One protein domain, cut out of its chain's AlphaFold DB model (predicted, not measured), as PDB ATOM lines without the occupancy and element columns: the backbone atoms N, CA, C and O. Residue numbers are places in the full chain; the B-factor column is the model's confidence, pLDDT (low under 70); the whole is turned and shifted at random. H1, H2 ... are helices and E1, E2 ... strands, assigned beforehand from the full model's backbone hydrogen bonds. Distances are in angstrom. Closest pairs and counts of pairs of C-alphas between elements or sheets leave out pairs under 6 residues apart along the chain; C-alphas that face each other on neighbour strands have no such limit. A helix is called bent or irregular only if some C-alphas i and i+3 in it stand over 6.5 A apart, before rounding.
ATOM      1  N   PRO A  16     180.530  36.322 146.718       34.69
ATOM      2  CA  PRO A  16     180.795  34.874 146.724       34.69
ATOM      3  C   PRO A  16     179.950  34.069 147.733       34.69
ATOM      4  O   PRO A  16     179.963  32.841 147.676       34.69
ATOM      5  N   ASN A  17     179.209  34.746 148.615       43.28
ATOM      6  CA  ASN A  17     178.283  34.169 149.589       43.28
ATOM      7  C   ASN A  17     176.853  34.578 149.203       43.28
ATOM      8  O   ASN A  17     176.314  35.521 149.767       43.28
ATOM      9  N   GLY A  18     176.300  33.962 148.155       49.00
ATOM     10  CA  GLY A  18     175.004  34.351 147.592       49.00
ATOM     11  C   GLY A  18     173.872  34.460 148.624       49.00
ATOM     12  O   GLY A  18     173.873  33.739 149.610       49.00
ATOM     13  N   SER A  19     172.915  35.352 148.353       50.22
ATOM     14  CA  SER A  19     171.559  35.428 148.928       50.22
ATOM     15  C   SER A  19     171.385  34.865 150.357       50.22
ATOM     16  O   SER A  19     170.882  33.752 150.530       50.22
ATOM     17  N   ASP A  20     171.759  35.642 151.377       52.69
ATOM     18  CA  ASP A  20     171.585  35.284 152.793       52.69
ATOM     19  C   ASP A  20     170.345  35.972 153.413       52.69
ATOM     20  O   ASP A  20     169.977  37.097 153.062       52.69
ATOM     21  N   LEU A  21     169.695  35.299 154.376       53.53
ATOM     22  CA  LEU A  21     168.704  35.929 155.261       53.53
ATOM     23  C   LEU A  21     169.395  37.042 156.060       53.53
ATOM     24  O   LEU A  21     170.475  36.810 156.610       53.53
ATOM     25  N   LEU A  22     168.769  38.223 156.146       57.25
ATOM     26  CA  LEU A  22     169.307  39.392 156.853       57.25
ATOM     27  C   LEU A  22     169.507  39.076 158.346       57.25
ATOM     28  O   LEU A  22     168.631  39.283 159.177       57.25
ATOM     29  N   THR A  23     170.688  38.570 158.684       45.06
ATOM     30  CA  THR A  23     171.173  38.377 160.051       45.06
ATOM     31  C   THR A  23     172.433  39.220 160.220       45.06
ATOM     32  O   THR A  23     173.556  38.745 160.160       45.06
ATOM     33  N   ASP A  24     172.194  40.528 160.311       46.34
ATOM     34  CA  ASP A  24     173.013  41.576 160.931       46.34
ATOM     35  C   ASP A  24     174.556  41.421 160.891       46.34
ATOM     36  O   ASP A  24     175.136  40.637 161.640       46.34
ATOM     37  N   SER A  25     175.221  42.225 160.038       45.03
ATOM     38  CA  SER A  25     176.542  42.886 160.258       45.03
ATOM     39  C   SER A  25     177.372  43.175 158.987       45.03
ATOM     40  O   SER A  25     178.432  43.792 159.097       45.03
ATOM     41  N   GLY A  26     176.916  42.793 157.785       51.66
ATOM     42  CA  GLY A  26     177.699  42.949 156.541       51.66
ATOM     43  C   GLY A  26     177.163  43.930 155.488       51.66
ATOM     44  O   GLY A  26     177.943  44.403 154.663       51.66
ATOM     45  N   VAL A  27     175.867  44.256 155.521       61.25
ATOM     46  CA  VAL A  27     175.194  44.947 154.409       61.25
ATOM     47  C   VAL A  27     175.531  46.435 154.385       61.25
ATOM     48  O   VAL A  27     175.254  47.173 155.335       61.25
ATOM     49  N   ASN A  28     176.083  46.916 153.268       75.12
ATOM     50  CA  ASN A  28     176.242  48.351 153.036       75.12
ATOM     51  C   ASN A  28     174.910  48.944 152.551       75.12
ATOM     52  O   ASN A  28     174.732  49.214 151.364       75.12
ATOM     53  N   ALA A  29     173.977  49.138 153.488       78.88
ATOM     54  CA  ALA A  29     172.605  49.557 153.199       78.88
ATOM     55  C   ALA A  29     172.517  50.838 152.354       78.88
ATOM     56  O   ALA A  29     171.652  50.936 151.489       78.88
ATOM     57  N   GLN A  30     173.438  51.788 152.559       84.44
ATOM     58  CA  GLN A  30     173.499  53.019 151.766       84.44
ATOM     59  C   GLN A  30     173.872  52.735 150.309       84.44
ATOM     60  O   GLN A  30     173.285  53.312 149.401       84.44
ATOM     61  N   ARG A  31     174.831  51.832 150.076       86.31
ATOM     62  CA  ARG A  31     175.241  51.452 148.722       86.31
ATOM     63  C   ARG A  31     174.108  50.758 147.966       86.31
ATOM     64  O   ARG A  31     173.875  51.115 146.818       86.31
ATOM     65  N   GLU A  32     173.411  49.807 148.592       85.88
ATOM     66  CA  GLU A  32     172.250  49.141 147.972       85.88
ATOM     67  C   GLU A  32     171.152  50.155 147.613       85.88
ATOM     68  O   GLU A  32     170.567  50.091 146.533       85.88
ATOM     69  N   GLU A  33     170.887  51.114 148.504       87.81
ATOM     70  CA  GLU A  33     169.906  52.179 148.269       87.81
ATOM     71  C   GLU A  33     170.311  53.087 147.107       87.81
ATOM     72  O   GLU A  33     169.470  53.412 146.266       87.81
ATOM     73  N   ASP A  34     171.586  53.471 147.027       90.31
ATOM     74  CA  ASP A  34     172.106  54.299 145.940       90.31
ATOM     75  C   ASP A  34     172.041  53.552 144.597       90.31
ATOM     76  O   ASP A  34     171.570  54.112 143.607       90.31
ATOM     77  N   GLU A  35     172.463  52.283 144.553       91.31
ATOM     78  CA  GLU A  35     172.413  51.439 143.349       91.31
ATOM     79  C   GLU A  35     170.967  51.237 142.865       91.31
ATOM     80  O   GLU A  35     170.680  51.407 141.677       91.31
ATOM     81  N   TYR A  36     170.034  50.973 143.781       91.19
ATOM     82  CA  TYR A  36     168.611  50.834 143.469       91.19
ATOM     83  C   TYR A  36     167.995  52.130 142.940       91.19
ATOM     84  O   TYR A  36     167.307  52.121 141.919       91.19
ATOM     85  N   GLN A  37     168.277  53.268 143.581       93.25
ATOM     86  CA  GLN A  37     167.794  54.567 143.110       93.25
ATOM     87  C   GLN A  37     168.346  54.910 141.726       93.25
ATOM     88  O   GLN A  37     167.599  55.418 140.890       93.25
ATOM     89  N   GLN A  38     169.624  54.631 141.455       95.06
ATOM     90  CA  GLN A  38     170.195  54.839 140.123       95.06
ATOM     91  C   GLN A  38     169.503  53.957 139.081       95.06
ATOM     92  O   GLN A  38     169.072  54.467 138.050       95.06
ATOM     93  N   ALA A  39     169.298  52.672 139.380       95.25
ATOM     94  CA  ALA A  39     168.607  51.754 138.479       95.25
ATOM     95  C   ALA A  39     167.146  52.172 138.205       95.25
ATOM     96  O   ALA A  39     166.674  52.055 137.075       95.25
ATOM     97  N   LEU A  40     166.434  52.728 139.193       95.12
ATOM     98  CA  LEU A  40     165.104  53.315 138.979       95.12
ATOM     99  C   LEU A  40     165.143  54.523 138.032       95.12
ATOM    100  O   LEU A  40     164.257  54.684 137.191       95.12
ATOM    101  N   LEU A  41     166.164  55.373 138.151       96.12
ATOM    102  CA  LEU A  41     166.324  56.558 137.306       96.12
ATOM    103  C   LEU A  41     166.723  56.221 135.862       96.12
ATOM    104  O   LEU A  41     166.458  57.022 134.965       96.12
ATOM    105  N   GLU A  42     167.302  55.044 135.620       96.00
ATOM    106  CA  GLU A  42     167.495  54.501 134.267       96.00
ATOM    107  C   GLU A  42     166.169  54.091 133.610       96.00
ATOM    108  O   GLU A  42     166.047  54.154 132.386       96.00
ATOM    109  N   LEU A  43     165.178  53.673 134.407       94.94
ATOM    110  CA  LEU A  43     163.853  53.274 133.921       94.94
ATOM    111  C   LEU A  43     162.917  54.463 133.708       94.94
ATOM    112  O   LEU A  43     162.083  54.420 132.807       94.94
ATOM    113  N   CYS A  44     163.020  55.498 134.546       95.00
ATOM    114  CA  CYS A  44     162.121  56.644 134.495       95.00
ATOM    115  C   CYS A  44     162.816  57.940 134.947       95.00
ATOM    116  O   CYS A  44     163.365  57.991 136.054       95.00
ATOM    117  N   PRO A  45     162.756  59.024 134.145       95.12
ATOM    118  CA  PRO A  45     163.359  60.305 134.489       95.12
ATOM    119  C   PRO A  45     162.934  60.850 135.858       95.12
ATOM    120  O   PRO A  45     161.752  60.933 136.181       95.12
ATOM    121  N   LYS A  46     163.907  61.365 136.622       95.31
ATOM    122  CA  LYS A  46     163.726  61.911 137.986       95.31
ATOM    123  C   LYS A  46     162.512  62.833 138.167       95.31
ATOM    124  O   LYS A  46     161.871  62.797 139.210       95.31
ATOM    125  N   HIS A  47     162.229  63.690 137.189       95.00
ATOM    126  CA  HIS A  47     161.174  64.703 137.286       95.00
ATOM    127  C   HIS A  47     159.748  64.136 137.161       95.00
ATOM    128  O   HIS A  47     158.800  64.859 137.457       95.00
ATOM    129  N   LEU A  48     159.596  62.879 136.729       94.31
ATOM    130  CA  LEU A  48     158.299  62.206 136.612       94.31
ATOM    131  C   LEU A  48     157.881  61.490 137.900       94.31
ATOM    132  O   LEU A  48     156.696  61.237 138.095       94.31
ATOM    133  N   TRP A  49     158.831  61.210 138.793       92.00
ATOM    134  CA  TRP A  49     158.565  60.632 140.107       92.00
ATOM    135  C   TRP A  49     157.950  61.683 141.031       92.00
ATOM    136  O   TRP A  49     158.614  62.645 141.436       92.00
ATOM    137  N   TYR A  50     156.679  61.499 141.386       88.94
ATOM    138  CA  TYR A  50     155.946  62.441 142.225       88.94
ATOM    139  C   TYR A  50     156.663  62.691 143.562       88.94
ATOM    140  O   TYR A  50     156.938  61.768 144.324       88.94
ATOM    141  N   ASN A  51     156.984  63.956 143.854       89.25
ATOM    142  CA  ASN A  51     157.738  64.368 145.047       89.25
ATOM    143  C   ASN A  51     159.058  63.596 145.275       89.25
ATOM    144  O   ASN A  51     159.502  63.459 146.413       89.25
ATOM    145  N   GLY A  52     159.704  63.101 144.212       88.06
ATOM    146  CA  GLY A  52     160.949  62.336 144.336       88.06
ATOM    147  C   GLY A  52     160.760  60.966 144.994       88.06
ATOM    148  O   GLY A  52     161.676  60.461 145.648       88.06
ATOM    149  N   SER A  53     159.583  60.365 144.822       89.25
ATOM    150  CA  SER A  53     159.188  59.068 145.377       89.25
ATOM    151  C   SER A  53     160.133  57.903 145.040       89.25
ATOM    152  O   SER A  53     160.143  56.924 145.777       89.25
ATOM    153  N   TYR A  54     160.993  58.010 144.018       89.94
ATOM    154  CA  TYR A  54     162.064  57.031 143.753       89.94
ATOM    155  C   TYR A  54     163.032  56.845 144.938       89.94
ATOM    156  O   TYR A  54     163.659  55.803 145.068       89.94
ATOM    157  N   THR A  55     163.147  57.841 145.823       88.12
ATOM    158  CA  THR A  55     163.978  57.773 147.043       88.12
ATOM    159  C   THR A  55     163.292  57.060 148.208       88.12
ATOM    160  O   THR A  55     163.880  56.912 149.283       88.12
ATOM    161  N   ALA A  56     162.018  56.691 148.051       83.62
ATOM    162  CA  ALA A  56     161.234  56.052 149.095       83.62
ATOM    163  C   ALA A  56     161.504  54.543 149.183       83.62
ATOM    164  O   ALA A  56     161.502  54.014 150.291       83.62
ATOM    165  N   GLY A  57     161.803  53.902 148.047       80.81
ATOM    166  CA  GLY A  57     161.829  52.447 147.941       80.81
ATOM    167  C   GLY A  57     162.947  51.741 148.688       80.81
ATOM    168  O   GLY A  57     163.973  52.327 149.038       80.81
ATOM    169  N   CYS A  58     162.701  50.456 148.940       84.00
ATOM    170  CA  CYS A  58     163.593  49.583 149.683       84.00
ATOM    171  C   CYS A  58     164.216  48.550 148.730       84.00
ATOM    172  O   CYS A  58     163.472  47.767 148.139       84.00
ATOM    173  N   PRO A  59     165.555  48.488 148.601       86.06
ATOM    174  CA  PRO A  59     166.229  47.536 147.713       86.06
ATOM    175  C   PRO A  59     166.223  46.090 148.235       86.06
ATOM    176  O   PRO A  59     166.713  45.186 147.566       86.06
ATOM    177  N   ARG A  60     165.709  45.879 149.449       87.50
ATOM    178  CA  ARG A  60     165.715  44.606 150.172       87.50
ATOM    179  C   ARG A  60     164.309  44.000 150.122       87.50
ATOM    180  O   ARG A  60     163.441  44.473 150.872       87.50
ATOM    181  N   PRO A  61     164.052  43.031 149.224       88.00
ATOM    182  CA  PRO A  61     162.709  42.530 148.986       88.00
ATOM    183  C   PRO A  61     162.187  41.675 150.140       88.00
ATOM    184  O   PRO A  61     162.945  41.176 150.976       88.00
ATOM    185  N   ILE A  62     160.865  41.503 150.165       89.31
ATOM    186  CA  ILE A  62     160.202  40.553 151.056       89.31
ATOM    187  C   ILE A  62     160.107  39.206 150.353       89.31
ATOM    188  O   ILE A  62     159.535  39.080 149.268       89.31
ATOM    189  N   LEU A  63     160.663  38.202 151.010       88.00
ATOM    190  CA  LEU A  63     160.578  36.810 150.642       88.00
ATOM    191  C   LEU A  63     159.172  36.287 150.919       88.00
ATOM    192  O   LEU A  63     158.687  36.339 152.051       88.00
ATOM    193  N   VAL A  64     158.544  35.775 149.872       89.12
ATOM    194  CA  VAL A  64     157.248  35.107 149.892       89.12
ATOM    195  C   VAL A  64     157.436  33.654 149.456       89.12
ATOM    196  O   VAL A  64     158.439  33.292 148.839       89.12
ATOM    197  N   ASP A  65     156.473  32.804 149.781       88.69
ATOM    198  CA  ASP A  65     156.422  31.428 149.289       88.69
ATOM    199  C   ASP A  65     155.129  31.196 148.497       88.69
ATOM    200  O   ASP A  65     154.228  32.042 148.471       88.69
ATOM    201  N   GLN A  66     155.021  30.016 147.891       89.06
ATOM    202  CA  GLN A  66     153.851  29.628 147.110       89.06
ATOM    203  C   GLN A  66     152.539  29.692 147.912       89.06
ATOM    204  O   GLN A  66     151.502  30.035 147.351       89.06
ATOM    205  N   LYS A  67     152.555  29.411 149.222       90.75
ATOM    206  CA  LYS A  67     151.341  29.467 150.052       90.75
ATOM    207  C   LYS A  67     150.857  30.901 150.230       90.75
ATOM    208  O   LYS A  67     149.650  31.132 150.219       90.75
ATOM    209  N   HIS A  68     151.773  31.856 150.393       91.88
ATOM    210  CA  HIS A  68     151.414  33.272 150.465       91.88
ATOM    211  C   HIS A  68     150.769  33.739 149.156       91.88
ATOM    212  O   HIS A  68     149.744  34.422 149.184       91.88
ATOM    213  N   LEU A  69     151.329  33.330 148.014       92.00
ATOM    214  CA  LEU A  69     150.800  33.676 146.695       92.00
ATOM    215  C   LEU A  69     149.424  33.055 146.454       92.00
ATOM    216  O   LEU A  69     148.483  33.778 146.135       92.00
ATOM    217  N   GLU A  70     149.269  31.758 146.721       93.88
ATOM    218  CA  GLU A  70     147.981  31.062 146.634       93.88
ATOM    219  C   GLU A  70     146.924  31.691 147.551       93.88
ATOM    220  O   GLU A  70     145.762  31.806 147.167       93.88
ATOM    221  N   ALA A  71     147.307  32.146 148.750       94.00
ATOM    222  CA  ALA A  71     146.389  32.813 149.668       94.00
ATOM    223  C   ALA A  71     145.876  34.153 149.113       94.00
ATOM    224  O   ALA A  71     144.686  34.453 149.245       94.00
ATOM    225  N   ILE A  72     146.747  34.951 148.483       94.94
ATOM    226  CA  ILE A  72     146.357  36.208 147.828       94.94
ATOM    227  C   ILE A  72     145.518  35.933 146.574       94.94
ATOM    228  O   ILE A  72     144.512  36.612 146.365       94.94
ATOM    229  N   GLU A  73     145.875  34.928 145.775       95.94
ATOM    230  CA  GLU A  73     145.116  34.510 144.592       95.94
ATOM    231  C   GLU A  73     143.704  34.040 144.952       95.94
ATOM    232  O   GLU A  73     142.730  34.573 144.419       95.94
ATOM    233  N   ASP A  74     143.574  33.108 145.905       96.69
ATOM    234  CA  ASP A  74     142.283  32.614 146.399       96.69
ATOM    235  C   ASP A  74     141.426  33.776 146.939       96.69
ATOM    236  O   ASP A  74     140.213  33.833 146.698       96.69
ATOM    237  N   LEU A  75     142.046  34.713 147.671       96.69
ATOM    238  CA  LEU A  75     141.367  35.880 148.229       96.69
ATOM    239  C   LEU A  75     140.884  36.840 147.146       96.69
ATOM    240  O   LEU A  75     139.728  37.271 147.184       96.69
ATOM    241  N   HIS A  76     141.732  37.157 146.171       96.38
ATOM    242  CA  HIS A  76     141.367  38.014 145.048       96.38
ATOM    243  C   HIS A  76     140.272  37.374 144.190       96.38
ATOM    244  O   HIS A  76     139.289  38.033 143.845       96.38
ATOM    245  N   ASP A  77     140.368  36.079 143.897       95.19
ATOM    246  CA  ASP A  77     139.352  35.376 143.116       95.19
ATOM    247  C   ASP A  77     137.998  35.340 143.824       95.19
ATOM    248  O   ASP A  77     136.955  35.538 143.190       95.19
ATOM    249  N   ALA A  78     137.987  35.137 145.142       95.25
ATOM    250  CA  ALA A  78     136.769  35.243 145.928       95.25
ATOM    251  C   ALA A  78     136.219  36.681 145.930       95.25
ATOM    252  O   ALA A  78     135.015  36.873 145.742       95.25
ATOM    253  N   LEU A  79     137.087  37.692 146.085       94.19
ATOM    254  CA  LEU A  79     136.713  39.111 146.113       94.19
ATOM    255  C   LEU A  79     136.087  39.550 144.788       94.19
ATOM    256  O   LEU A  79     134.995  40.114 144.780       94.19
ATOM    257  N   LYS A  80     136.739  39.232 143.669       92.31
ATOM    258  CA  LYS A  80     136.260  39.506 142.310       92.31
ATOM    259  C   LYS A  80     134.850  38.961 142.087       92.31
ATOM    260  O   LYS A  80     133.999  39.668 141.561       92.31
ATOM    261  N   ASN A  81     134.595  37.725 142.515       89.00
ATOM    262  CA  ASN A  81     133.282  37.097 142.356       89.00
ATOM    263  C   ASN A  81     132.225  37.692 143.299       89.00
ATOM    264  O   ASN A  81     131.041  37.699 142.964       89.00
ATOM    265  N   ALA A  82     132.635  38.199 144.464       85.94
ATOM    266  CA  ALA A  82     131.731  38.839 145.410       85.94
ATOM    267  C   ALA A  82     131.313  40.254 144.990       85.94
ATOM    268  O   ALA A  82     130.215  40.690 145.339       85.94
ATOM    269  N   ILE A  83     132.144  40.957 144.211       77.75
ATOM    270  CA  ILE A  83     131.795  42.245 143.593       77.75
ATOM    271  C   ILE A  83     130.871  41.986 142.394       77.75
ATOM    272  O   ILE A  83     131.212  42.149 141.222       77.75
ATOM    273  N   TRP A  84     129.659  41.544 142.708       68.56
ATOM    274  CA  TRP A  84     128.638  41.183 141.743       68.56
ATOM    275  C   TRP A  84     127.653  42.344 141.562       68.56
ATOM    276  O   TRP A  84     126.939  42.723 142.490       68.56
ATOM    277  N   ILE A  85     127.609  42.923 140.357       66.94
ATOM    278  CA  ILE A  85     126.729  44.053 140.012       66.94
ATOM    279  C   ILE A  85     126.019  43.751 138.687       66.94
ATOM    280  O   ILE A  85     126.475  44.151 137.618       66.94
ATOM    281  N   ASP A  86     124.896  43.036 138.755       67.00
ATOM    282  CA  ASP A  86     124.311  42.382 137.570       67.00
ATOM    283  C   ASP A  86     122.890  42.864 137.223       67.00
ATOM    284  O   ASP A  86     122.519  42.905 136.055       67.00
ATOM    285  N   ASP A  87     122.075  43.300 138.191       64.12
ATOM    286  CA  ASP A  87     120.639  43.541 137.937       64.12
ATOM    287  C   ASP A  87     120.368  44.603 136.848       64.12
ATOM    288  O   ASP A  87     119.425  44.468 136.067       64.12
ATOM    289  N   GLN A  88     121.210  45.639 136.736       62.62
ATOM    290  CA  GLN A  88     121.095  46.646 135.665       62.62
ATOM    291  C   GLN A  88     121.695  46.179 134.330       62.62
ATOM    292  O   GLN A  88     121.209  46.584 133.270       62.62
ATOM    293  N   ALA A  89     122.711  45.310 134.369       65.88
ATOM    294  CA  ALA A  89     123.294  44.701 133.176       65.88
ATOM    295  C   ALA A  89     122.301  43.719 132.531       65.88
ATOM    296  O   ALA A  89     122.053  43.797 131.329       65.88
ATOM    297  N   ARG A  90     121.610  42.896 133.334       67.81
ATOM    298  CA  ARG A  90     120.518  42.014 132.870       67.81
ATOM    299  C   ARG A  90     119.367  42.767 132.214       67.81
ATOM    300  O   ARG A  90     118.726  42.240 131.310       67.81
ATOM    301  N   ALA A  91     119.109  43.999 132.648       65.44
ATOM    302  CA  ALA A  91     118.108  44.868 132.038       65.44
ATOM    303  C   ALA A  91     118.569  45.496 130.704       65.44
ATOM    304  O   ALA A  91     117.822  46.283 130.123       65.44
ATOM    305  N   GLY A  92     119.787  45.194 130.232       66.81
ATOM    306  CA  GLY A  92     120.360  45.714 128.986       66.81
ATOM    307  C   GLY A  92     120.704  47.204 129.028       66.81
ATOM    308  O   GLY A  92     120.909  47.812 127.981       66.81
ATOM    309  N   LYS A  93     120.732  47.811 130.222       64.31
ATOM    310  CA  LYS A  93     120.940  49.258 130.401       64.31
ATOM    311  C   LYS A  93     122.410  49.646 130.543       64.31
ATOM    312  O   LYS A  93     122.738  50.822 130.434       64.31
ATOM    313  N   MET A  94     123.276  48.679 130.830       69.88
ATOM    314  CA  MET A  94     124.705  48.871 131.060       69.88
ATOM    315  C   MET A  94     125.489  47.679 130.516       69.88
ATOM    316  O   MET A  94     124.936  46.588 130.371       69.88
ATOM    317  N   LEU A  95     126.782  47.883 130.258       76.25
ATOM    318  CA  LEU A  95     127.704  46.784 129.990       76.25
ATOM    319  C   LEU A  95     127.765  45.843 131.199       76.25
ATOM    320  O   LEU A  95     127.725  46.282 132.357       76.25
ATOM    321  N   ASP A  96     127.883  44.550 130.913       81.00
ATOM    322  CA  ASP A  96     128.186  43.554 131.934       81.00
ATOM    323  C   ASP A  96     129.483  43.947 132.644       81.00
ATOM    324  O   ASP A  96     130.496  44.216 131.996       81.00
ATOM    325  N   PHE A  97     129.422  44.024 133.975       84.38
ATOM    326  CA  PHE A  97     130.539  44.486 134.788       84.38
ATOM    327  C   PHE A  97     131.783  43.627 134.570       84.38
ATOM    328  O   PHE A  97     132.881  44.168 134.512       84.38
ATOM    329  N   ALA A  98     131.608  42.320 134.347       83.31
ATOM    330  CA  ALA A  98     132.705  41.388 134.096       83.31
ATOM    331  C   ALA A  98     133.565  41.755 132.869       83.31
ATOM    332  O   ALA A  98     134.702  41.304 132.771       83.31
ATOM    333  N   ASN A  99     133.043  42.581 131.954       83.38
ATOM    334  CA  ASN A  99     133.722  42.985 130.721       83.38
ATOM    335  C   ASN A  99     134.288  44.414 130.766       83.38
ATOM    336  O   ASN A  99     134.816  44.887 129.764       83.38
ATOM    337  N   CYS A 100     134.136  45.125 131.882       86.44
ATOM    338  CA  CYS A 100     134.604  46.501 132.030       86.44
ATOM    339  C   CYS A 100     134.980  46.786 133.487       86.44
ATOM    340  O   CYS A 100     134.557  47.771 134.076       86.44
ATOM    341  N   LEU A 101     135.739  45.884 134.105       90.19
ATOM    342  CA  LEU A 101     136.114  45.985 135.514       90.19
ATOM    343  C   LEU A 101     137.116  47.125 135.751       90.19
ATOM    344  O   LEU A 101     137.054  47.782 136.790       90.19
ATOM    345  N   GLY A 102     138.010  47.398 134.800       93.62
ATOM    346  CA  GLY A 102     139.016  48.437 134.964       93.62
ATOM    347  C   GLY A 102     140.133  47.990 135.903       93.62
ATOM    348  O   GLY A 102     140.618  46.870 135.820       93.62
ATOM    349  N   SER A 103     140.555  48.858 136.812       95.06
ATOM    350  CA  SER A 103     141.724  48.680 137.673       95.06
ATOM    351  C   SER A 103     141.408  48.993 139.130       95.06
ATOM    352  O   SER A 103     140.680  49.942 139.436       95.06
ATOM    353  N   TRP A 104     141.987  48.208 140.034       95.06
ATOM    354  CA  TRP A 104     141.953  48.472 141.465       95.06
ATOM    355  C   TRP A 104     143.170  47.880 142.168       95.06
ATOM    356  O   TRP A 104     143.870  47.017 141.637       95.06
ATOM    357  N   ARG A 105     143.394  48.357 143.388       94.56
ATOM    358  CA  ARG A 105     144.519  47.987 144.230       94.56
ATOM    359  C   ARG A 105     144.062  47.767 145.677       94.56
ATOM    360  O   ARG A 105     143.784  48.747 146.372       94.56
ATOM    361  N   PRO A 106     143.881  46.522 146.132       95.44
ATOM    362  CA  PRO A 106     143.539  46.240 147.517       95.44
ATOM    363  C   PRO A 106     144.781  46.321 148.396       95.44
ATOM    364  O   PRO A 106     145.820  45.762 148.053       95.44
ATOM    365  N   ASP A 107     144.642  46.985 149.539       94.38
ATOM    366  CA  ASP A 107     145.712  47.121 150.523       94.38
ATOM    367  C   ASP A 107     145.364  46.262 151.746       94.38
ATOM    368  O   ASP A 107     144.223  46.265 152.233       94.38
ATOM    369  N   PHE A 108     146.335  45.503 152.244       95.81
ATOM    370  CA  PHE A 108     146.156  44.525 153.306       95.81
ATOM    371  C   PHE A 108     147.195  44.662 154.420       95.81
ATOM    372  O   PHE A 108     148.281  45.203 154.237       95.81
ATOM    373  N   LEU A 109     146.848  44.145 155.594       94.88
ATOM    374  CA  LEU A 109     147.769  43.916 156.706       94.88
ATOM    375  C   LEU A 109     147.863  42.414 156.972       94.88
ATOM    376  O   LEU A 109     146.954  41.669 156.604       94.88
ATOM    377  N   VAL A 110     148.934  41.978 157.628       94.44
ATOM    378  CA  VAL A 110     149.085  40.585 158.061       94.44
ATOM    379  C   VAL A 110     148.807  40.488 159.556       94.44
ATOM    380  O   VAL A 110     149.386  41.243 160.328       94.44
ATOM    381  N   GLU A 111     147.923  39.582 159.962       92.94
ATOM    382  CA  GLU A 111     147.633  39.254 161.364       92.94
ATOM    383  C   GLU A 111     148.124  37.848 161.707       92.94
ATOM    384  O   GLU A 111     148.134  36.972 160.842       92.94
ATOM    385  N   ASP A 112     148.447  37.622 162.980       91.94
ATOM    386  CA  ASP A 112     148.702  36.280 163.502       91.94
ATOM    387  C   ASP A 112     147.392  35.484 163.643       91.94
ATOM    388  O   ASP A 112     146.415  35.943 164.246       91.94
ATOM    389  N   GLY A 113     147.375  34.276 163.083       87.06
ATOM    390  CA  GLY A 113     146.339  33.270 163.292       87.06
ATOM    391  C   GLY A 113     146.508  32.487 164.597       87.06
ATOM    392  O   GLY A 113     147.457  32.687 165.352       87.06
ATOM    393  N   GLU A 114     145.587  31.552 164.853       78.69
ATOM    394  CA  GLU A 114     145.581  30.737 166.082       78.69
ATOM    395  C   GLU A 114     146.855  29.889 166.251       78.69
ATOM    396  O   GLU A 114     147.312  29.694 167.376       78.69
ATOM    397  N   GLU A 115     147.468  29.446 165.149       79.69
ATOM    398  CA  GLU A 115     148.713  28.660 165.134       79.69
ATOM    399  C   GLU A 115     149.937  29.492 164.693       79.69
ATOM    400  O   GLU A 115     150.927  28.951 164.212       79.69
ATOM    401  N   ALA A 116     149.881  30.821 164.875       79.31
ATOM    402  CA  ALA A 116     150.879  31.787 164.390       79.31
ATOM    403  C   ALA A 116     151.045  31.827 162.854       79.31
ATOM    404  O   ALA A 116     152.058  32.327 162.353       79.31
ATOM    405  N   ASP A 117     150.031  31.340 162.129       87.31
ATOM    406  CA  ASP A 117     149.900  31.471 160.677       87.31
ATOM    407  C   ASP A 117     149.725  32.935 160.269       87.31
ATOM    408  O   ASP A 117     149.079  33.714 160.969       87.31
ATOM    409  N   GLU A 118     150.193  33.294 159.081       93.06
ATOM    410  CA  GLU A 118     149.989  34.630 158.529       93.06
ATOM    411  C   GLU A 118     148.623  34.746 157.842       93.06
ATOM    412  O   GLU A 118     148.290  34.011 156.908       93.06
ATOM    413  N   ILE A 119     147.803  35.687 158.312       93.94
ATOM    414  CA  ILE A 119     146.479  35.964 157.755       93.94
ATOM    415  C   ILE A 119     146.488  37.327 157.071       93.94
ATOM    416  O   ILE A 119     146.481  38.367 157.727       93.94
ATOM    417  N   PHE A 120     146.415  37.320 155.742       95.50
ATOM    418  CA  PHE A 120     146.231  38.525 154.938       95.50
ATOM    419  C   PHE A 120     144.819  39.095 155.117       95.50
ATOM    420  O   PHE A 120     143.823  38.420 154.857       95.50
ATOM    421  N   ARG A 121     144.726  40.354 155.555       96.81
ATOM    422  CA  ARG A 121     143.476  41.081 155.800       96.81
ATOM    423  C   ARG A 121     143.396  42.317 154.924       96.81
ATOM    424  O   ARG A 121     144.033  43.321 155.226       96.81
ATOM    425  N   ILE A 122     142.567  42.283 153.886       97.50
ATOM    426  CA  ILE A 122     142.237  43.472 153.092       97.50
ATOM    427  C   ILE A 122     141.568  44.495 154.005       97.50
ATOM    428  O   ILE A 122     140.558  44.201 154.651       97.50
ATOM    429  N   THR A 123     142.136  45.699 154.039       95.31
ATOM    430  CA  THR A 123     141.702  46.805 154.903       95.31
ATOM    431  C   THR A 123     141.045  47.945 154.134       95.31
ATOM    432  O   THR A 123     140.240  48.688 154.710       95.31
ATOM    433  N   GLU A 124     141.361  48.065 152.842       93.75
ATOM    434  CA  GLU A 124     140.726  48.959 151.877       93.75
ATOM    435  C   GLU A 124     140.963  48.496 150.430       93.75
ATOM    436  O   GLU A 124     141.845  47.684 150.158       93.75
ATOM    437  N   ILE A 125     140.159  49.021 149.499       94.06
ATOM    438  CA  ILE A 125     140.344  48.831 148.058       94.06
ATOM    439  C   ILE A 125     140.472  50.203 147.394       94.06
ATOM    440  O   ILE A 125     139.563  51.040 147.425       94.06
ATOM    441  N   ASN A 126     141.610  50.444 146.760       92.56
ATOM    442  CA  ASN A 126     141.905  51.670 146.043       92.56
ATOM    443  C   ASN A 126     141.574  51.503 144.557       92.56
ATOM    444  O   ASN A 126     142.334  50.909 143.805       92.56
ATOM    445  N   ALA A 127     140.428  52.034 144.125       92.56
ATOM    446  CA  ALA A 127     139.950  51.906 142.739       92.56
ATOM    447  C   ALA A 127     139.568  53.249 142.090       92.56
ATOM    448  O   ALA A 127     139.056  53.312 140.972       92.56
ATOM    449  N   ARG A 128     139.803  54.348 142.813       88.75
ATOM    450  CA  ARG A 128     139.438  55.708 142.404       88.75
ATOM    451  C   ARG A 128     140.235  56.218 141.206       88.75
ATOM    452  O   ARG A 128     139.676  56.919 140.372       88.75
ATOM    453  N   PHE A 129     141.531  55.916 141.175       90.88
ATOM    454  CA  PHE A 129     142.475  56.386 140.164       90.88
ATOM    455  C   PHE A 129     143.102  55.176 139.482       90.88
ATOM    456  O   PHE A 129     143.589  54.279 140.169       90.88
ATOM    457  N   SER A 130     143.105  55.160 138.150       86.62
ATOM    458  CA  SER A 130     143.418  53.948 137.382       86.62
ATOM    459  C   SER A 130     144.871  53.482 137.476       86.62
ATOM    460  O   SER A 130     145.156  52.303 137.320       86.62
ATOM    461  N   PHE A 131     145.802  54.401 137.730       88.50
ATOM    462  CA  PHE A 131     147.237  54.097 137.706       88.50
ATOM    463  C   PHE A 131     147.845  53.896 139.092       88.50
ATOM    464  O   PHE A 131     148.994  53.506 139.175       88.50
ATOM    465  N   ASN A 132     147.104  54.168 140.169       85.75
ATOM    466  CA  ASN A 132     147.572  54.365 141.547       85.75
ATOM    467  C   ASN A 132     148.628  53.359 142.081       85.75
ATOM    468  O   ASN A 132     148.279  52.443 142.824       85.75
ATOM    469  N   GLY A 133     149.912  53.585 141.786       89.12
ATOM    470  CA  GLY A 133     151.047  52.785 142.261       89.12
ATOM    471  C   GLY A 133     151.475  51.638 141.334       89.12
ATOM    472  O   GLY A 133     152.464  50.974 141.624       89.12
ATOM    473  N   PHE A 134     150.788  51.419 140.211       93.25
ATOM    474  CA  PHE A 134     151.102  50.351 139.260       93.25
ATOM    475  C   PHE A 134     152.461  50.530 138.568       93.25
ATOM    476  O   PHE A 134     153.220  49.573 138.441       93.25
ATOM    477  N   VAL A 135     152.769  51.728 138.062       93.94
ATOM    478  CA  VAL A 135     154.034  51.977 137.346       93.94
ATOM    479  C   VAL A 135     155.186  52.035 138.344       93.94
ATOM    480  O   VAL A 135     156.268  51.515 138.075       93.94
ATOM    481  N   HIS A 136     154.915  52.601 139.519       91.25
ATOM    482  CA  HIS A 136     155.811  52.575 140.667       91.25
ATOM    483  C   HIS A 136     156.225  51.140 141.041       91.25
ATOM    484  O   HIS A 136     157.420  50.850 141.109       91.25
ATOM    485  N   GLU A 137     155.249  50.244 141.208       91.44
ATOM    486  CA  GLU A 137     155.477  48.826 141.506       91.44
ATOM    487  C   GLU A 137     156.238  48.129 140.375       91.44
ATOM    488  O   GLU A 137     157.233  47.449 140.617       91.44
ATOM    489  N   ALA A 138     155.828  48.340 139.120       94.06
ATOM    490  CA  ALA A 138     156.474  47.713 137.973       94.06
ATOM    491  C   ALA A 138     157.969  48.063 137.886       94.06
ATOM    492  O   ALA A 138     158.804  47.179 137.696       94.06
ATOM    493  N   TYR A 139     158.335  49.337 138.037       94.25
ATOM    494  CA  TYR A 139     159.742  49.738 137.969       94.25
ATOM    495  C   TYR A 139     160.551  49.269 139.174       94.25
ATOM    496  O   TYR A 139     161.674  48.803 138.985       94.25
ATOM    497  N   GLY A 140     159.977  49.312 140.381       91.94
ATOM    498  CA  GLY A 140     160.611  48.723 141.558       91.94
ATOM    499  C   GLY A 140     160.916  47.242 141.348       91.94
ATOM    500  O   GLY A 140     162.053  46.804 141.541       91.94
ATOM    501  N   GLN A 141     159.920  46.487 140.884       91.69
ATOM    502  CA  GLN A 141     160.045  45.054 140.657       91.69
ATOM    503  C   GLN A 141     161.052  44.730 139.547       91.69
ATOM    504  O   GLN A 141     161.785  43.755 139.662       91.69
ATOM    505  N   GLU A 142     161.149  45.540 138.491       93.81
ATOM    506  CA  GLU A 142     162.160  45.337 137.447       93.81
ATOM    507  C   GLU A 142     163.590  45.457 137.990       93.81
ATOM    508  O   GLU A 142     164.434  44.609 137.694       93.81
ATOM    509  N   VAL A 143     163.876  46.468 138.816       92.81
ATOM    510  CA  VAL A 143     165.212  46.630 139.419       92.81
ATOM    511  C   VAL A 143     165.562  45.434 140.306       92.81
ATOM    512  O   VAL A 143     166.690  44.929 140.283       92.81
ATOM    513  N   ILE A 144     164.586  44.931 141.051       89.50
ATOM    514  CA  ILE A 144     164.781  43.812 141.975       89.50
ATOM    515  C   ILE A 144     164.941  42.507 141.204       89.50
ATOM    516  O   ILE A 144     165.867  41.750 141.478       89.50
ATOM    517  N   ASN A 145     164.144  42.296 140.157       90.50
ATOM    518  CA  ASN A 145     164.284  41.152 139.262       90.50
ATOM    519  C   ASN A 145     165.665  41.130 138.599       90.50
ATOM    520  O   ASN A 145     166.281  40.069 138.514       90.50
ATOM    521  N   ARG A 146     166.196  42.281 138.160       90.69
ATOM    522  CA  ARG A 146     167.576  42.375 137.647       90.69
ATOM    523  C   ARG A 146     168.599  41.963 138.699       90.69
ATOM    524  O   ARG A 146     169.500  41.191 138.382       90.69
ATOM    525  N   SER A 147     168.435  42.445 139.927       86.06
ATOM    526  CA  SER A 147     169.345  42.160 141.040       86.06
ATOM    527  C   SER A 147     169.341  40.671 141.397       86.06
ATOM    528  O   SER A 147     170.396  40.045 141.448       86.06
ATOM    529  N   VAL A 148     168.157  40.069 141.535       84.44
ATOM    530  CA  VAL A 148     167.990  38.636 141.826       84.44
ATOM    531  C   VAL A 148     168.592  37.774 140.715       84.44
ATOM    532  O   VAL A 148     169.390  36.876 140.982       84.44
ATOM    533  N   ASN A 149     168.290  38.094 139.453       84.62
ATOM    534  CA  ASN A 149     168.824  37.360 138.305       84.62
ATOM    535  C   ASN A 149     170.352  37.471 138.184       84.62
ATOM    536  O   ASN A 149     170.991  36.538 137.701       84.62
ATOM    537  N   ALA A 150     170.946  38.593 138.603       83.19
ATOM    538  CA  ALA A 150     172.392  38.798 138.553       83.19
ATOM    539  C   ALA A 150     173.157  37.937 139.573       83.19
ATOM    540  O   ALA A 150     174.289  37.539 139.297       83.19
ATOM    541  N   VAL A 151     172.545  37.624 140.722       75.62
ATOM    542  CA  VAL A 151     173.159  36.797 141.778       75.62
ATOM    543  C   VAL A 151     173.129  35.301 141.430       75.62
ATOM    544  O   VAL A 151     173.968  34.544 141.914       75.62
ATOM    545  N   GLY A 152     172.219  34.863 140.552       66.81
ATOM    546  CA  GLY A 152     172.128  33.462 140.123       66.81
ATOM    547  C   GLY A 152     171.652  32.505 141.222       66.81
ATOM    548  O   GLY A 152     172.066  31.346 141.231       66.81
ATOM    549  N   SER A 153     170.823  32.990 142.153       70.88
ATOM    550  CA  SER A 153     170.202  32.189 143.216       70.88
ATOM    551  C   SER A 153     168.975  31.405 142.718       70.88
ATOM    552  O   SER A 153     168.507  31.594 141.595       70.88
ATOM    553  N   ASP A 154     168.422  30.537 143.573       80.25
ATOM    554  CA  ASP A 154     167.140  29.849 143.334       80.25
ATOM    555  C   ASP A 154     165.917  30.776 143.509       80.25
ATOM    556  O   ASP A 154     164.771  30.333 143.401       80.25
ATOM    557  N   TRP A 155     166.146  32.060 143.796       81.31
ATOM    558  CA  TRP A 155     165.090  33.051 143.976       81.31
ATOM    559  C   TRP A 155     164.642  33.600 142.630       81.31
ATOM    560  O   TRP A 155     165.436  33.782 141.707       81.31
ATOM    561  N   VAL A 156     163.361  33.927 142.536       85.12
ATOM    562  CA  VAL A 156     162.815  34.676 141.406       85.12
ATOM    563  C   VAL A 156     161.939  35.814 141.911       85.12
ATOM    564  O   VAL A 156     161.519  35.842 143.064       85.12
ATOM    565  N   GLY A 157     161.692  36.805 141.060       86.12
ATOM    566  CA  GLY A 157     160.707  37.834 141.373       86.12
ATOM    567  C   GLY A 157     159.324  37.216 141.496       86.12
ATOM    568  O   GLY A 157     158.878  36.573 140.549       86.12
ATOM    569  N   ALA A 158     158.628  37.469 142.604       86.62
ATOM    570  CA  ALA A 158     157.249  37.005 142.789       86.62
ATOM    571  C   ALA A 158     156.260  37.732 141.859       86.62
ATOM    572  O   ALA A 158     155.079  37.404 141.780       86.62
ATOM    573  N   THR A 159     156.722  38.775 141.167       88.12
ATOM    574  CA  THR A 159     155.947  39.549 140.206       88.12
ATOM    575  C   THR A 159     156.807  39.890 138.986       88.12
ATOM    576  O   THR A 159     157.976  40.269 139.096       88.12
ATOM    577  N   LEU A 409     165.176  45.634 157.965       85.75
ATOM    578  CA  LEU A 409     166.167  46.653 157.665       85.75
ATOM    579  C   LEU A 409     165.548  47.677 156.703       85.75
ATOM    580  O   LEU A 409     165.505  47.489 155.480       85.75
ATOM    581  N   LEU A 410     165.046  48.771 157.281       83.19
ATOM    582  CA  LEU A 410     164.510  49.911 156.531       83.19
ATOM    583  C   LEU A 410     165.656  50.749 155.944       83.19
ATOM    584  O   LEU A 410     166.770  50.252 155.794       83.19
ATOM    585  N   LYS A 411     165.402  52.009 155.573       78.75
ATOM    586  CA  LYS A 411     166.440  52.904 155.035       78.75
ATOM    587  C   LYS A 411     167.670  52.958 155.938       78.75
ATOM    588  O   LYS A 411     167.532  52.875 157.160       78.75
ATOM    589  N   ALA A 412     168.841  53.220 155.367       75.50
ATOM    590  CA  ALA A 412     170.103  53.328 156.092       75.50
ATOM    591  C   ALA A 412     170.030  54.332 157.258       75.50
ATOM    592  O   ALA A 412     170.634  54.124 158.306       75.50
ATOM    593  N   SER A 413     169.233  55.397 157.111       75.19
ATOM    594  CA  SER A 413     168.994  56.392 158.164       75.19
ATOM    595  C   SER A 413     168.137  55.898 159.337       75.19
ATOM    596  O   SER A 413     168.104  56.553 160.374       75.19
ATOM    597  N   VAL A 414     167.386  54.811 159.154       80.88
ATOM    598  CA  VAL A 414     166.489  54.213 160.156       80.88
ATOM    599  C   VAL A 414     167.137  52.981 160.789       80.88
ATOM    600  O   VAL A 414     167.133  52.857 162.010       80.88
ATOM    601  N   GLY A 415     167.735  52.109 159.974       81.06
ATOM    602  CA  GLY A 415     168.361  50.868 160.427       81.06
ATOM    603  C   GLY A 415     167.365  49.732 160.677       81.06
ATOM    604  O   GLY A 415     166.248  49.733 160.152       81.06
ATOM    605  N   ALA A 416     167.812  48.735 161.443       86.50
ATOM    606  CA  ALA A 416     167.023  47.558 161.790       86.50
ATOM    607  C   ALA A 416     165.936  47.904 162.817       86.50
ATOM    608  O   ALA A 416     166.212  48.495 163.864       86.50
ATOM    609  N   VAL A 417     164.698  47.523 162.517       87.50
ATOM    610  CA  VAL A 417     163.524  47.766 163.353       87.50
ATOM    611  C   VAL A 417     162.572  46.583 163.290       87.50
ATOM    612  O   VAL A 417     162.516  45.860 162.299       87.50
ATOM    613  N   LYS A 418     161.766  46.437 164.338       89.69
ATOM    614  CA  LYS A 418     160.619  45.542 164.330       89.69
ATOM    615  C   LYS A 418     159.377  46.343 163.940       89.69
ATOM    616  O   LYS A 418     159.028  47.292 164.643       89.69
ATOM    617  N   TYR A 419     158.776  46.039 162.791       87.75
ATOM    618  CA  TYR A 419     157.725  46.881 162.206       87.75
ATOM    619  C   TYR A 419     156.717  46.056 161.385       87.75
ATOM    620  O   TYR A 419     157.092  45.023 160.823       87.75
ATOM    621  N   PRO A 420     155.430  46.449 161.320       89.75
ATOM    622  CA  PRO A 420     154.447  45.750 160.499       89.75
ATOM    623  C   PRO A 420     154.655  45.990 159.002       89.75
ATOM    624  O   PRO A 420     154.976  47.100 158.586       89.75
ATOM    625  N   LEU A 421     154.388  44.960 158.197       88.38
ATOM    626  CA  LEU A 421     154.305  45.079 156.740       88.38
ATOM    627  C   LEU A 421     152.897  45.513 156.326       88.38
ATOM    628  O   LEU A 421     151.901  44.910 156.741       88.38
ATOM    629  N   VAL A 422     152.819  46.532 155.471       88.81
ATOM    630  CA  VAL A 422     151.594  46.863 154.738       88.81
ATOM    631  C   VAL A 422     151.738  46.273 153.350       88.81
ATOM    632  O   VAL A 422     152.718  46.526 152.672       88.81
ATOM    633  N   GLY A 423     150.792  45.458 152.913       91.00
ATOM    634  CA  GLY A 423     150.842  44.856 151.591       91.00
ATOM    635  C   GLY A 423     149.819  45.452 150.647       91.00
ATOM    636  O   GLY A 423     148.817  46.035 151.062       91.00
ATOM    637  N   THR A 424     150.064  45.291 149.358       93.06
ATOM    638  CA  THR A 424     149.159  45.716 148.303       93.06
ATOM    639  C   THR A 424     149.233  44.760 147.125       93.06
ATOM    640  O   THR A 424     150.264  44.143 146.881       93.06
ATOM    641  N   TYR A 425     148.158  44.611 146.362       94.50
ATOM    642  CA  TYR A 425     148.239  43.898 145.091       94.50
ATOM    643  C   TYR A 425     147.466  44.615 143.997       94.50
ATOM    644  O   TYR A 425     146.500  45.333 144.244       94.50
ATOM    645  N   HIS A 426     147.913  44.427 142.763       94.88
ATOM    646  CA  HIS A 426     147.444  45.182 141.612       94.88
ATOM    647  C   HIS A 426     146.559  44.321 140.722       94.88
ATOM    648  O   HIS A 426     146.886  43.169 140.432       94.88
ATOM    649  N   VAL A 427     145.436  44.884 140.274       95.62
ATOM    650  CA  VAL A 427     144.447  44.173 139.462       95.62
ATOM    651  C   VAL A 427     144.032  45.016 138.267       95.62
ATOM    652  O   VAL A 427     143.687  46.186 138.426       95.62
ATOM    653  N   THR A 428     143.973  44.396 137.087       95.31
ATOM    654  CA  THR A 428     143.288  44.958 135.910       95.31
ATOM    655  C   THR A 428     142.367  43.929 135.286       95.31
ATOM    656  O   THR A 428     142.739  42.765 135.143       95.31
ATOM    657  N   ASP A 429     141.172  44.353 134.904       92.56
ATOM    658  CA  ASP A 429     140.120  43.527 134.325       92.56
ATOM    659  C   ASP A 429     139.903  42.205 135.075       92.56
ATOM    660  O   ASP A 429     139.774  41.124 134.500       92.56
ATOM    661  N   GLY A 430     139.912  42.300 136.411       91.56
ATOM    662  CA  GLY A 430     139.722  41.174 137.321       91.56
ATOM    663  C   GLY A 430     140.911  40.215 137.427       91.56
ATOM    664  O   GLY A 430     140.816  39.233 138.162       91.56
ATOM    665  N   LYS A 431     142.030  40.474 136.748       94.56
ATOM    666  CA  LYS A 431     143.245  39.652 136.820       94.56
ATOM    667  C   LYS A 431     144.220  40.231 137.834       94.56
ATOM    668  O   LYS A 431     144.576  41.403 137.725       94.56
ATOM    669  N   LEU A 432     144.655  39.403 138.781       95.56
ATOM    670  CA  LEU A 432     145.793  39.713 139.642       95.56
ATOM    671  C   LEU A 432     147.045  39.856 138.766       95.56
ATOM    672  O   LEU A 432     147.317  38.988 137.938       95.56
ATOM    673  N   LEU A 433     147.764  40.967 138.914       94.44
ATOM    674  CA  LEU A 433     148.960  41.268 138.124       94.44
ATOM    675  C   LEU A 433     150.257  41.134 138.913       94.44
ATOM    676  O   LEU A 433     151.304  40.907 138.311       94.44
ATOM    677  N   GLY A 434     150.197  41.346 140.226       88.88
ATOM    678  CA  GLY A 434     151.388  41.393 141.056       88.88
ATOM    679  C   GLY A 434     151.125  41.854 142.481       88.88
ATOM    680  O   GLY A 434     150.103  42.487 142.765       88.88
ATOM    681  N   LEU A 435     152.081  41.535 143.346       89.25
ATOM    682  CA  LEU A 435     152.083  41.778 144.783       89.25
ATOM    683  C   LEU A 435     153.195  42.771 145.137       89.25
ATOM    684  O   LEU A 435     154.365  42.495 144.887       89.25
ATOM    685  N   GLY A 436     152.827  43.878 145.776       81.75
ATOM    686  CA  GLY A 436     153.754  44.841 146.373       81.75
ATOM    687  C   GLY A 436     153.670  44.811 147.900       81.75
ATOM    688  O   GLY A 436     152.617  44.532 148.472       81.75
ATOM    689  N   MET A 437     154.770  45.106 148.591       70.06
ATOM    690  CA  MET A 437     154.808  45.213 150.054       70.06
ATOM    691  C   MET A 437     155.300  46.605 150.446       70.06
ATOM    692  O   MET A 437     156.479  46.925 150.384       70.06
ATOM    693  N   ASP A 438     154.390  47.473 150.854       63.88
ATOM    694  CA  ASP A 438     154.685  48.846 151.213       63.88
ATOM    695  C   ASP A 438     155.283  48.981 152.629       63.88
ATOM    696  O   ASP A 438     154.604  48.824 153.639       63.88
ATOM    697  N   ASN A 439     156.558  49.377 152.694       53.06
ATOM    698  CA  ASN A 439     157.145  50.088 153.841       53.06
ATOM    699  C   ASN A 439     157.586  51.511 153.428       53.06
ATOM    700  O   ASN A 439     158.420  52.128 154.091       53.06
ATOM    701  N   SER A 440     157.025  52.011 152.319       41.03
ATOM    702  CA  SER A 440     157.460  53.015 151.327       41.03
ATOM    703  C   SER A 440     158.090  52.485 150.007       41.03
ATOM    704  O   SER A 440     158.883  53.184 149.387       41.03
ATOM    705  N   LEU A 441     157.600  51.330 149.504       43.75
ATOM    706  CA  LEU A 441     157.931  50.548 148.268       43.75
ATOM    707  C   LEU A 441     158.903  49.356 148.436       43.75
ATOM    708  O   LEU A 441     159.974  49.323 147.831       43.75
ATOM    709  N   GLY A 442     158.545  48.354 149.238       40.34
ATOM    710  CA  GLY A 442     159.185  47.035 149.179       40.34
ATOM    711  C   GLY A 442     158.589  46.177 148.053       40.34
ATOM    712  O   GLY A 442     157.380  46.105 147.858       40.34
ATOM    713  N   THR A 443     159.451  45.511 147.302       51.06
ATOM    714  CA  THR A 443     159.101  44.564 146.229       51.06
ATOM    715  C   THR A 443     159.189  43.126 146.738       51.06
ATOM    716  O   THR A 443     159.881  42.870 147.727       51.06
ATOM    717  N   THR A 444     158.543  42.169 146.073       46.69
ATOM    718  CA  THR A 444     158.462  40.777 146.552       46.69
ATOM    719  C   THR A 444     159.314  39.799 145.726       46.69
ATOM    720  O   THR A 444     159.484  39.948 144.512       46.69
ATOM    721  N   THR A 445     159.877  38.782 146.385       40.09
ATOM    722  CA  THR A 445     160.670  37.693 145.775       40.09
ATOM    723  C   THR A 445     160.203  36.342 146.294       40.09
ATOM    724  O   THR A 445     159.929  36.227 147.481       40.09
ATOM    725  N   GLU A 446     160.138  35.321 145.447       36.75
ATOM    726  CA  GLU A 446     159.694  33.967 145.802       36.75
ATOM    727  C   GLU A 446     160.816  32.917 145.693       36.75
ATOM    728  O   GLU A 446     161.836  33.131 145.026       36.75
ATOM    729  N   TRP A 447     160.600  31.762 146.332       39.19
ATOM    730  CA  TRP A 447     161.416  30.550 146.182       39.19
ATOM    731  C   TRP A 447     160.845  29.604 145.121       39.19
ATOM    732  O   TRP A 447     159.630  29.441 145.037       39.19
ATOM    733  N   ARG A 448     161.731  28.924 144.381       40.09
ATOM    734  CA  ARG A 448     161.372  27.827 143.465       40.09
ATOM    735  C   ARG A 448     161.180  26.473 144.138       40.09
ATOM    736  O   ARG A 448     161.931  26.162 145.091       40.09
TER     737      ARG A 448
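This is residues 16 to 159 and 409 to 448 of the 448 residues of an uncharacterized protein of Colletotrichum spinosum (UniProt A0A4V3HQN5). A strongly twisted sheet of seven strands, E1, E2, E3, E4, E6, E7 and E8, curls round helix H3 on one face, while the longest helix, H5, packs slantwise on the opposite face. At one end H1 packs on H5, and short H2 packs on residues 37 to 41 of H1 at a steep tilt; at the far end H4 and residues 91 to 102 form an arm that makes much of the length. The printed part has 184 residues with five named helices and eight named strands, in the order H1, H2, E1, H3, H4, E2, E3, H5, E4, E5, E6, E7, E8. The class is mixed, helices and strands, and the branched sheet has antiparallel neighbours but for the parallel E1 and E8. The whole is compact, with a radius of gyration of the C-alphas of 18.4 A and spans of 64 by 47 by 29 A.

Begin with H1, residues 29 to 43, which touches H2, residues 50 to 55, with its residues 37 to 41 alone; the closest C-alphas, of Gln 37 and Tyr 54, are 6.3 A apart. H2 is irregular: C-alphas 51 and 54 are 8.6 A apart. Next comes edge strand E1, residues 58 to 64; H1 only grazes the sheet, its closest C-alpha to E1 being Tyr 36, 5.9 A from Pro 59. H3, residues 66 to 82, is on the sheet. Look then at the hairpin of E2, residues 103 to 112, and E3, residues 118 to 126, where N 109 and O 121 are 3.0 A apart; E3 bends by 53 degrees at residue 123. The closest C-alphas of H3 and E3, Ile 72 and Phe 120, are 7.5 A apart. H5, residues 134 to 151, touches H1 at a steep tilt of 61 degrees, opposite ways, with Ala 39 and Val 143 closest at 6.2 A between C-alphas. On the other side of E2 from E3 is E6, residues 422 to 428, with N 108 and O 423 2.8 A apart. E6, E7, residues 431 to 438, and E8, residues 442 to 447, form a meander, each strand the antiparallel neighbour of the one before; N 424 and O 436 are 2.8 A apart, N 437 and O 442 2.9 A. H5 is at a height of 7.5 A over the sheet, on the opposite face from H3, and stands at 44 degrees to E8 on the local plane. E8 has E1 on one side, with N 62 and O 443 3.0 A apart, and E7 and E4, residues 155 to 157, on the other side; N 446 and O 156 are 2.8 A apart. Every O i to N i+4 pair is within hydrogen-bond range in H1, H3 and H5; in H2 0 of 2 are, beside 2 of 3 O i to N i+3 pairs, and H4, residues 87 to 90, is too short for an i+4 pair.

Find C-alpha 29 at (172.605, 49.557, 153.199), where H1 begins its 21.5 A. H2 spans 10.5 A, E1 15.8 A, H3 24.0 A and H4 5.3 A. E2 runs 29.5 A from C-alpha 103 at (141.724, 48.680, 137.673), and E3 22.6 A. H5 spans 26.0 A and E4 7.0 A. E5, residues 416 to 420, spans 12.8 A, pairs with no named strand, and runs on into E6 at 58 degrees. E6 spans 20.7 A, E7 20.6 A and E8 16.9 A, ending at C-alpha 447, (161.416, 30.550, 146.182).

The two C-alphas farthest apart, of Pro 16 and Ala 91, are 65.2 A apart. Residues 160 to 408 are not printed, and C-alphas 159 and 409 across the cut are 21.4 A apart. Of the links printed whole, that from H4 to E2 is long. The mean pLDDT of the printed part is 82.6; look for values under 70 at residues 16 to 27, 84 to 94, 152 and 438 to 448.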